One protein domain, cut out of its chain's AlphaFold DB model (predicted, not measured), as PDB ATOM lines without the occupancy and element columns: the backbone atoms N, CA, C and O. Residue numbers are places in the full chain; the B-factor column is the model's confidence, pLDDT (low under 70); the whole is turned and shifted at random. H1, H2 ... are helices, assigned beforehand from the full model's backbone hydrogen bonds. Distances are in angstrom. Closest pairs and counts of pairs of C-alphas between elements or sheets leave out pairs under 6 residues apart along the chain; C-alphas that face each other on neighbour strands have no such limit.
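AT A GLANCE: This is residues 51 to 127 of the 222 residues of an uncharacterized protein of Monilinia laxa (UniProt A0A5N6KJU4). One long helix, H1, makes the length of the domain, and the shorter H3 runs back alongside it, side by side. H2 stands crosswise near the end where H1 finishes and H3 begins, and the first residues of H1, 51 to 56, stick out beyond the rest. The printed part has 77 residues, with three named helices in the order H1, H2, H3 and no named strand, and its class is all helix. It is loose, with a radius of gyration of the C-alphas of 15.5 A, and elongated, spanning 49 by 26 by 18 A.

IN THESE COORDINATES: H1 is residues 51 to 80, 42.6 A from first to last C-alpha, and begins with C-alpha 51 at (210.460, 145.680, 162.360). H2 is residues 93 to 106, 20.1 A long, with C-alpha 93 at (217.722, 185.853, 170.838). H3 is residues 113 to 127, 20.6 A long, and ends with C-alpha 127 at (215.519, 159.784, 165.314).

HOW THE PARTS SIT: H1 and H3 touch, with 17 pairs of C-alphas within 8 A. Their closest C-alphas are those of Lys 61 and Tyr 127, 6.1 A apart. They run opposite ways at a shallow tilt of 19 degrees. H1 and H2 are apart. H2 and H3 are close but not clearly touching; their closest C-alphas, those of Glu 100 and Arg 113, are 8.0 A apart. Their lines stand at a steep tilt of 69 degrees, only just short of about perpendicular, and they run opposite ways. In H1, H2 and H3 every O i to N i+4 pair is within hydrogen-bond range.

THE WHOLE: The two C-alphas farthest apart are those of Gly 51 and Asp 83, 49.3 A. The link from H1 to H2, residues 81 to 92, is long; that from H2 to H3 is short. The printed part has no cut. The mean pLDDT of the printed part is 95.2, and no printed residue is under 70.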
ATOM      1  N   GLY A  51     211.443 144.592 162.272       95.50
ATOM      2  CA  GLY A  51     210.460 145.680 162.360       95.50
ATOM      3  C   GLY A  51     210.079 146.063 163.796       95.50
ATOM      4  O   GLY A  51     210.064 147.242 164.134       95.50
ATOM      5  N   CYS A  52     209.854 145.075 164.670       96.38
ATOM      6  CA  CYS A  52     209.513 145.317 166.078       96.38
ATOM      7  C   CYS A  52     210.624 146.069 166.833       96.38
ATOM      8  O   CYS A  52     210.340 146.989 167.600       96.38
ATOM      9  N   LEU A  53     211.895 145.723 166.596       97.62
ATOM     10  CA  LEU A  53     213.021 146.403 167.241       97.62
ATOM     11  C   LEU A  53     213.147 147.848 166.757       97.62
ATOM     12  O   LEU A  53     213.310 148.742 167.584       97.62
ATOM     13  N   HIS A  54     212.988 148.094 165.453       97.62
ATOM     14  CA  HIS A  54     212.945 149.456 164.919       97.62
ATOM     15  C   HIS A  54     211.825 150.283 165.560       97.62
ATOM     16  O   HIS A  54     212.089 151.387 166.030       97.62
ATOM     17  N   SER A  55     210.604 149.743 165.671       97.38
ATOM     18  CA  SER A  55     209.492 150.433 166.337       97.38
ATOM     19  C   SER A  55     209.795 150.751 167.803       97.38
ATOM     20  O   SER A  55     209.542 151.867 168.244       97.38
ATOM     21  N   ARG A  56     210.382 149.816 168.561       98.50
ATOM     22  CA  ARG A  56     210.760 150.058 169.966       98.50
ATOM     23  C   ARG A  56     211.799 151.166 170.106       98.50
ATOM     24  O   ARG A  56     211.704 151.977 171.020       98.50
ATOM     25  N   LEU A  57     212.788 151.193 169.216       98.56
ATOM     26  CA  LEU A  57     213.818 152.228 169.220       98.56
ATOM     27  C   LEU A  57     213.250 153.598 168.827       98.56
ATOM     28  O   LEU A  57     213.615 154.585 169.458       98.56
ATOM     29  N   LEU A  58     212.342 153.652 167.848       98.38
ATOM     30  CA  LEU A  58     211.638 154.882 167.467       98.38
ATOM     31  C   LEU A  58     210.791 155.422 168.622       98.38
ATOM     32  O   LEU A  58     210.947 156.583 168.979       98.38
ATOM     33  N   LEU A  59     209.978 154.575 169.261       98.50
ATOM     34  CA  LEU A  59     209.152 154.963 170.412       98.50
ATOM     35  C   LEU A  59     209.997 155.486 171.580       98.50
ATOM     36  O   LEU A  59     209.644 156.482 172.203       98.50
ATOM     37  N   ARG A  60     211.138 154.843 171.866       98.56
ATOM     38  CA  ARG A  60     212.065 155.328 172.895       98.56
ATOM     39  C   ARG A  60     212.586 156.727 172.561       98.56
ATOM     40  O   ARG A  60     212.594 157.587 173.427       98.56
ATOM     41  N   LYS A  61     213.012 156.950 171.315       98.19
ATOM     42  CA  LYS A  61     213.526 158.252 170.871       98.19
ATOM     43  C   LYS A  61     212.454 159.342 170.897       98.19
ATOM     44  O   LYS A  61     212.764 160.454 171.295       98.19
ATOM     45  N   GLN A  62     211.213 159.014 170.538       98.25
ATOM     46  CA  GLN A  62     210.082 159.937 170.666       98.25
ATOM     47  C   GLN A  62     209.884 160.385 172.115       98.25
ATOM     48  O   GLN A  62     209.704 161.570 172.355       98.25
ATOM     49  N   ASP A  63     209.958 159.466 173.084       98.69
ATOM     50  CA  ASP A  63     209.847 159.844 174.496       98.69
ATOM     51  C   ASP A  63     211.051 160.664 174.989       98.69
ATOM     52  O   ASP A  63     210.866 161.580 175.783       98.69
ATOM     53  N   GLU A  64     212.267 160.367 174.518       98.50
ATOM     54  CA  GLU A  64     213.456 161.181 174.815       98.50
ATOM     55  C   GLU A  64     213.280 162.625 174.315       98.50
ATOM     56  O   GLU A  64     213.493 163.553 175.090       98.50
ATOM     57  N   ILE A  65     212.832 162.811 173.069       98.44
ATOM     58  CA  ILE A  65     212.572 164.136 172.482       98.44
ATOM     59  C   ILE A  65     211.435 164.844 173.225       98.44
ATOM     60  O   ILE A  65     211.619 165.971 173.659       98.44
ATOM     61  N   ARG A  66     210.311 164.161 173.480       98.44
ATOM     62  CA  ARG A  66     209.161 164.716 174.216       98.44
ATOM     63  C   ARG A  66     209.546 165.281 175.584       98.44
ATOM     64  O   ARG A  66     208.969 166.261 176.033       98.44
ATOM     65  N   ARG A  67     210.474 164.638 176.304       98.50
ATOM     66  CA  ARG A  67     210.939 165.154 177.604       98.50
ATOM     67  C   ARG A  67     211.712 166.460 177.451       98.50
ATOM     68  O   ARG A  67     211.526 167.336 178.281       98.50
ATOM     69  N   LEU A  68     212.541 166.567 176.415       98.25
ATOM     70  CA  LEU A  68     213.282 167.789 176.110       98.25
ATOM     71  C   LEU A  68     212.354 168.898 175.601       98.25
ATOM     72  O   LEU A  68     212.561 170.047 175.960       98.25
ATOM     73  N   GLU A  69     211.321 168.556 174.823       98.06
ATOM     74  CA  GLU A  69     210.263 169.495 174.419       98.06
ATOM     75  C   GLU A  69     209.576 170.091 175.651       98.06
ATOM     76  O   GLU A  69     209.532 171.303 175.785       98.06
ATOM     77  N   VAL A  70     209.138 169.250 176.596       98.25
ATOM     78  CA  VAL A  70     208.525 169.726 177.850       98.25
ATOM     79  C   VAL A  70     209.487 170.599 178.657       98.25
ATOM     80  O   VAL A  70     209.081 171.633 179.168       98.25
ATOM     81  N   GLU A  71     210.756 170.205 178.772       97.56
ATOM     82  CA  GLU A  71     211.761 170.996 179.492       97.56
ATOM     83  C   GLU A  71     212.003 172.367 178.832       97.56
ATOM     84  O   GLU A  71     212.194 173.368 179.519       97.56
ATOM     85  N   LEU A  72     211.984 172.422 177.499       96.62
ATOM     86  CA  LEU A  72     212.112 173.665 176.746       96.62
ATOM     87  C   LEU A  72     210.863 174.548 176.900       96.62
ATOM     88  O   LEU A  72     211.009 175.739 177.166       96.62
ATOM     89  N   ASP A  73     209.669 173.953 176.811       96.94
ATOM     90  CA  ASP A  73     208.387 174.635 177.019       96.94
ATOM     91  C   ASP A  73     208.316 175.253 178.427       96.94
ATOM     92  O   ASP A  73     207.870 176.385 178.585       96.94
ATOM     93  N   GLU A  74     208.823 174.562 179.456       96.88
ATOM     94  CA  GLU A  74     208.894 175.091 180.826       96.88
ATOM     95  C   GLU A  74     209.768 176.356 180.924       96.88
ATOM     96  O   GLU A  74     209.431 177.283 181.665       96.88
ATOM     97  N   LEU A  75     210.883 176.432 180.185       94.50
ATOM     98  CA  LEU A  75     211.714 177.642 180.137       94.50
ATOM     99  C   LEU A  75     211.023 178.786 179.392       94.50
ATOM    100  O   LEU A  75     211.165 179.947 179.780       94.50
ATOM    101  N   ASP A  76     210.291 178.467 178.329       94.50
ATOM    102  CA  ASP A  76     209.544 179.454 177.556       94.50
ATOM    103  C   ASP A  76     208.370 180.016 178.379       94.50
ATOM    104  O   ASP A  76     208.219 181.236 178.469       94.50
ATOM    105  N   ASP A  77     207.635 179.163 179.100       95.69
ATOM    106  CA  ASP A  77     206.575 179.563 180.034       95.69
ATOM    107  C   ASP A  77     207.101 180.504 181.136       95.69
ATOM    108  O   ASP A  77     206.446 181.489 181.491       95.69
ATOM    109  N   LEU A  78     208.299 180.235 181.677       94.44
ATOM    110  CA  LEU A  78     208.940 181.091 182.684       94.44
ATOM    111  C   LEU A  78     209.334 182.465 182.124       94.44
ATOM    112  O   LEU A  78     209.207 183.471 182.825       94.44
ATOM    113  N   ASP A  79     209.802 182.524 180.878       93.38
ATOM    114  CA  ASP A  79     210.202 183.778 180.234       93.38
ATOM    115  C   ASP A  79     208.987 184.610 179.764       93.38
ATOM    116  O   ASP A  79     209.086 185.838 179.636       93.38
ATOM    117  N   GLU A  80     207.837 183.964 179.532       93.00
ATOM    118  CA  GLU A  80     206.556 184.602 179.195       93.00
ATOM    119  C   GLU A  80     205.719 185.010 180.420       93.00
ATOM    120  O   GLU A  80     204.784 185.810 180.285       93.00
ATOM    121  N   ALA A  81     206.061 184.514 181.613       95.31
ATOM    122  CA  ALA A  81     205.352 184.812 182.849       95.31
ATOM    123  C   ALA A  81     205.270 186.323 183.142       95.31
ATOM    124  O   ALA A  81     206.144 187.131 182.803       95.31
ATOM    125  N   ASP A  82     204.194 186.738 183.812       93.56
ATOM    126  CA  ASP A  82     203.949 188.157 184.068       93.56
ATOM    127  C   ASP A  82     205.022 188.814 184.945       93.56
ATOM    128  O   ASP A  82     205.300 190.007 184.774       93.56
ATOM    129  N   ASP A  83     205.620 188.029 185.837       93.88
ATOM    130  CA  ASP A  83     206.688 188.380 186.769       93.88
ATOM    131  C   ASP A  83     208.097 188.041 186.251       93.88
ATOM    132  O   ASP A  83     209.069 188.191 186.996       93.88
ATOM    133  N   ALA A  84     208.234 187.655 184.975       91.44
ATOM    134  CA  ALA A  84     209.524 187.355 184.369       91.44
ATOM    135  C   ALA A  84     210.499 188.553 184.480       91.44
ATOM    136  O   ALA A  84     210.126 189.698 184.187       91.44
ATOM    137  N   PRO A  85     211.772 188.313 184.856       86.56
ATOM    138  CA  PRO A  85     212.738 189.377 185.131       86.56
ATOM    139  C   PRO A  85     213.133 190.181 183.884       86.56
ATOM    140  O   PRO A  85     213.427 191.373 183.993       86.56
ATOM    141  N   ASP A  86     213.125 189.559 182.700       88.62
ATOM    142  CA  ASP A  86     213.330 190.238 181.417       88.62
ATOM    143  C   ASP A  86     212.366 189.699 180.347       88.62
ATOM    144  O   ASP A  86     212.666 188.739 179.639       88.62
ATOM    145  N   LYS A  87     211.231 190.384 180.153       89.62
ATOM    146  CA  LYS A  87     210.244 190.056 179.103       89.62
ATOM    147  C   LYS A  87     210.787 190.175 177.671       89.62
ATOM    148  O   LYS A  87     210.042 189.941 176.714       89.62
ATOM    149  N   LEU A  88     212.011 190.666 177.459       92.81
ATOM    150  CA  LEU A  88     212.654 190.661 176.140       92.81
ATOM    151  C   LEU A  88     213.346 189.329 175.844       92.81
ATOM    152  O   LEU A  88     213.559 189.049 174.666       92.81
ATOM    153  N   ARG A  89     213.636 188.502 176.859       93.00
ATOM    154  CA  ARG A  89     214.248 187.177 176.690       93.00
ATOM    155  C   ARG A  89     213.433 186.287 175.752       93.00
ATOM    156  O   ARG A  89     213.960 185.882 174.722       93.00
ATOM    157  N   ALA A  90     212.132 186.134 176.011       91.56
ATOM    158  CA  ALA A  90     211.214 185.369 175.156       91.56
ATOM    159  C   ALA A  90     211.086 185.913 173.714       91.56
ATOM    160  O   ALA A  90     210.636 185.219 172.811       91.56
ATOM    161  N   ARG A  91     211.461 187.177 173.466       93.06
ATOM    162  CA  ARG A  91     211.204 187.876 172.190       93.06
ATOM    163  C   ARG A  91     212.462 188.229 171.406       93.06
ATOM    164  O   ARG A  91     212.364 188.775 170.307       93.06
ATOM    165  N   SER A  92     213.647 187.984 171.957       94.50
ATOM    166  CA  SER A  92     214.904 188.373 171.329       94.50
ATOM    167  C   SER A  92     216.026 187.421 171.694       94.50
ATOM    168  O   SER A  92     216.485 187.377 172.833       94.50
ATOM    169  N   ARG A  93     216.574 186.751 170.676       91.38
ATOM    170  CA  ARG A  93     217.722 185.853 170.838       91.38
ATOM    171  C   ARG A  93     218.953 186.562 171.408       91.38
ATOM    172  O   ARG A  93     219.744 185.947 172.111       91.38
ATOM    173  N   ILE A  94     219.117 187.858 171.127       95.31
ATOM    174  CA  ILE A  94     220.216 188.652 171.696       95.31
ATOM    175  C   ILE A  94     220.038 188.795 173.214       95.31
ATOM    176  O   ILE A  94     221.014 188.646 173.948       95.31
ATOM    177  N   HIS A  95     218.814 189.059 173.681       94.62
ATOM    178  CA  HIS A  95     218.512 189.143 175.112       94.62
ATOM    179  C   HIS A  95     218.611 187.782 175.792       94.62
ATOM    180  O   HIS A  95     219.209 187.691 176.859       94.62
ATOM    181  N   ASP A  96     218.115 186.729 175.148       94.50
ATOM    182  CA  ASP A  96     218.212 185.357 175.642       94.50
ATOM    183  C   ASP A  96     219.661 184.918 175.874       94.50
ATOM    184  O   ASP A  96     220.034 184.575 176.993       94.50
ATOM    185  N   VAL A  97     220.530 185.087 174.873       94.25
ATOM    186  CA  VAL A  97     221.963 184.780 175.013       94.25
ATOM    187  C   VAL A  97     222.639 185.670 176.064       94.25
ATOM    188  O   VAL A  97     223.557 185.231 176.758       94.25
ATOM    189  N   ALA A  98     222.228 186.934 176.192       94.69
ATOM    190  CA  ALA A  98     222.782 187.828 177.206       94.69
ATOM    191  C   ALA A  98     222.380 187.416 178.631       94.69
ATOM    192  O   ALA A  98     223.218 187.499 179.529       94.69
ATOM    193  N   MET A  99     221.134 186.979 178.833       93.25
ATOM    194  CA  MET A  99     220.645 186.466 180.113       93.25
ATOM    195  C   MET A  99     221.308 185.141 180.465       93.25
ATOM    196  O   MET A  99     221.880 185.039 181.545       93.25
ATOM    197  N   GLU A 100     221.372 184.200 179.522       94.38
ATOM    198  CA  GLU A 100     222.056 182.918 179.710       94.38
ATOM    199  C   GLU A 100     223.515 183.112 180.163       94.38
ATOM    200  O   GLU A 100     223.977 182.481 181.111       94.38
ATOM    201  N   ARG A 101     224.248 184.058 179.555       94.94
ATOM    202  CA  ARG A 101     225.625 184.389 179.971       94.94
ATOM    203  C   ARG A 101     225.722 184.914 181.402       94.94
ATOM    204  O   ARG A 101     226.735 184.673 182.052       94.94
ATOM    205  N   ARG A 102     224.728 185.676 181.871       93.81
ATOM    206  CA  ARG A 102     224.692 186.172 183.257       93.81
ATOM    207  C   ARG A 102     224.415 185.026 184.219       93.81
ATOM    208  O   ARG A 102     225.137 184.885 185.196       93.81
ATOM    209  N   GLU A 103     223.439 184.186 183.896       93.38
ATOM    210  CA  GLU A 103     223.075 183.023 184.705       93.38
ATOM    211  C   GLU A 103     224.244 182.032 184.824       93.38
ATOM    212  O   GLU A 103     224.565 181.586 185.921       93.38
ATOM    213  N   LEU A 104     224.962 181.767 183.728       95.25
ATOM    214  CA  LEU A 104     226.163 180.923 183.735       95.25
ATOM    215  C   LEU A 104     227.336 181.537 184.512       95.25
ATOM    216  O   LEU A 104     228.153 180.805 185.066       95.25
ATOM    217  N   ALA A 105     227.435 182.870 184.571       95.44
ATOM    218  CA  ALA A 105     228.434 183.540 185.403       95.44
ATOM    219  C   ALA A 105     228.141 183.375 186.906       95.44
ATOM    220  O   ALA A 105     229.065 183.433 187.717       95.44
ATOM    221  N   GLU A 106     226.875 183.160 187.273       94.56
ATOM    222  CA  GLU A 106     226.446 182.861 188.643       94.56
ATOM    223  C   GLU A 106     226.495 181.355 188.948       94.56
ATOM    224  O   GLU A 106     226.858 180.957 190.058       94.56
ATOM    225  N   SER A 107     226.171 180.508 187.968       94.69
ATOM    226  CA  SER A 107     226.178 179.051 188.084       94.69
ATOM    227  C   SER A 107     226.613 178.380 186.778       94.69
ATOM    228  O   SER A 107     225.824 178.180 185.861       94.69
ATOM    229  N   GLU A 108     227.876 177.952 186.720       91.81
ATOM    230  CA  GLU A 108     228.458 177.299 185.534       91.81
ATOM    231  C   GLU A 108     227.786 175.958 185.187       91.81
ATOM    232  O   GLU A 108     227.798 175.526 184.040       91.81
ATOM    233  N   THR A 109     227.174 175.292 186.169       92.69
ATOM    234  CA  THR A 109     226.486 174.005 185.981       92.69
ATOM    235  C   THR A 109     225.005 174.158 185.640       92.69
ATOM    236  O   THR A 109     224.267 173.172 185.699       92.69
ATOM    237  N   LEU A 110     224.538 175.378 185.361       94.12
ATOM    238  CA  LEU A 110     223.148 175.609 184.999       94.12
ATOM    239  C   LEU A 110     222.825 174.902 183.681       94.12
ATOM    240  O   LEU A 110     223.552 175.012 182.696       94.12
ATOM    241  N   ARG A 111     221.700 174.191 183.661       94.56
ATOM    242  CA  ARG A 111     221.162 173.594 182.444       94.56
ATOM    243  C   ARG A 111     220.415 174.666 181.663       94.56
ATOM    244  O   ARG A 111     219.321 175.063 182.046       94.56
ATOM    245  N   THR A 112     221.044 175.178 180.613       95.12
ATOM    246  CA  THR A 112     220.519 176.306 179.841       95.12
ATOM    247  C   THR A 112     219.662 175.852 178.663       95.12
ATOM    248  O   THR A 112     219.767 174.716 178.193       95.12
ATOM    249  N   ARG A 113     218.863 176.782 178.124       94.44
ATOM    250  CA  ARG A 113     218.119 176.606 176.866       94.44
ATOM    251  C   ARG A 113     219.023 176.115 175.732       94.44
ATOM    252  O   ARG A 113     218.621 175.239 174.972       94.44
ATOM    253  N   SER A 114     220.241 176.648 175.620       94.31
ATOM    254  CA  SER A 114     221.191 176.231 174.582       94.31
ATOM    255  C   SER A 114     221.604 174.761 174.725       94.31
ATOM    256  O   SER A 114     221.586 174.047 173.728       94.31
ATOM    257  N   ILE A 115     221.861 174.279 175.948       96.25
ATOM    258  CA  ILE A 115     222.165 172.857 176.205       96.25
ATOM    259  C   ILE A 115     220.986 171.963 175.795       96.25
ATOM    260  O   ILE A 115     221.180 170.945 175.134       96.25
ATOM    261  N   ILE A 116     219.758 172.348 176.155       97.19
ATOM    262  CA  ILE A 116     218.551 171.585 175.799       97.19
ATOM    263  C   ILE A 116     218.369 171.540 174.276       97.19
ATOM    264  O   ILE A 116     218.114 170.471 173.723       97.19
ATOM    265  N   LEU A 117     218.544 172.667 173.580       96.06
ATOM    266  CA  LEU A 117     218.437 172.738 172.118       96.06
ATOM    267  C   LEU A 117     219.513 171.906 171.401       96.06
ATOM    268  O   LEU A 117     219.200 171.252 170.408       96.06
ATOM    269  N   GLU A 118     220.748 171.884 171.908       96.12
ATOM    270  CA  GLU A 118     221.820 171.022 171.386       96.12
ATOM    271  C   GLU A 118     221.480 169.531 171.561       96.12
ATOM    272  O   GLU A 118     221.634 168.737 170.630       96.12
ATOM    273  N   GLU A 119     220.944 169.141 172.725       97.50
ATOM    274  CA  GLU A 119     220.466 167.772 172.955       97.50
ATOM    275  C   GLU A 119     219.288 167.418 172.033       97.50
ATOM    276  O   GLU A 119     219.246 166.314 171.482       97.50
ATOM    277  N   ILE A 120     218.344 168.340 171.821       94.69
ATOM    278  CA  ILE A 120     217.229 168.156 170.881       94.69
ATOM    279  C   ILE A 120     217.760 167.917 169.465       94.69
ATOM    280  O   ILE A 120     217.317 166.968 168.814       94.69
ATOM    281  N   GLU A 121     218.723 168.717 168.998       95.38
ATOM    282  CA  GLU A 121     219.336 168.558 167.674       95.38
ATOM    283  C   GLU A 121     219.966 167.165 167.511       95.38
ATOM    284  O   GLU A 121     219.680 166.459 166.536       95.38
ATOM    285  N   GLU A 122     220.751 166.711 168.496       95.88
ATOM    286  CA  GLU A 122     221.359 165.374 168.484       95.88
ATOM    287  C   GLU A 122     220.292 164.265 168.427       95.88
ATOM    288  O   GLU A 122     220.380 163.309 167.639       95.88
ATOM    289  N   LYS A 123     219.254 164.378 169.264       94.81
ATOM    290  CA  LYS A 123     218.200 163.363 169.374       94.81
ATOM    291  C   LYS A 123     217.325 163.307 168.132       94.81
ATOM    292  O   LYS A 123     217.018 162.193 167.690       94.81
ATOM    293  N   LEU A 124     216.976 164.457 167.555       96.50
ATOM    294  CA  LEU A 124     216.234 164.554 166.299       96.50
ATOM    295  C   LEU A 124     217.028 163.941 165.149       96.50
ATOM    296  O   LEU A 124     216.503 163.060 164.470       96.50
ATOM    297  N   ALA A 125     218.312 164.278 164.998       93.44
ATOM    298  CA  ALA A 125     219.156 163.686 163.960       93.44
ATOM    299  C   ALA A 125     219.195 162.149 164.062       93.44
ATOM    300  O   ALA A 125     219.038 161.430 163.070       93.44
ATOM    301  N   ALA A 126     219.345 161.622 165.282       93.19
ATOM    302  CA  ALA A 126     219.362 160.183 165.521       93.19
ATOM    303  C   ALA A 126     217.979 159.513 165.368       93.19
ATOM    304  O   ALA A 126     217.908 158.301 165.134       93.19
ATOM    305  N   TYR A 127     216.884 160.248 165.565       97.50
ATOM    306  CA  TYR A 127     215.519 159.784 165.314       97.50
ATOM    307  C   TYR A 127     215.214 159.740 163.817       97.50
ATOM    308  O   TYR A 127     214.781 158.694 163.327       97.50
TER     309      TYR A 127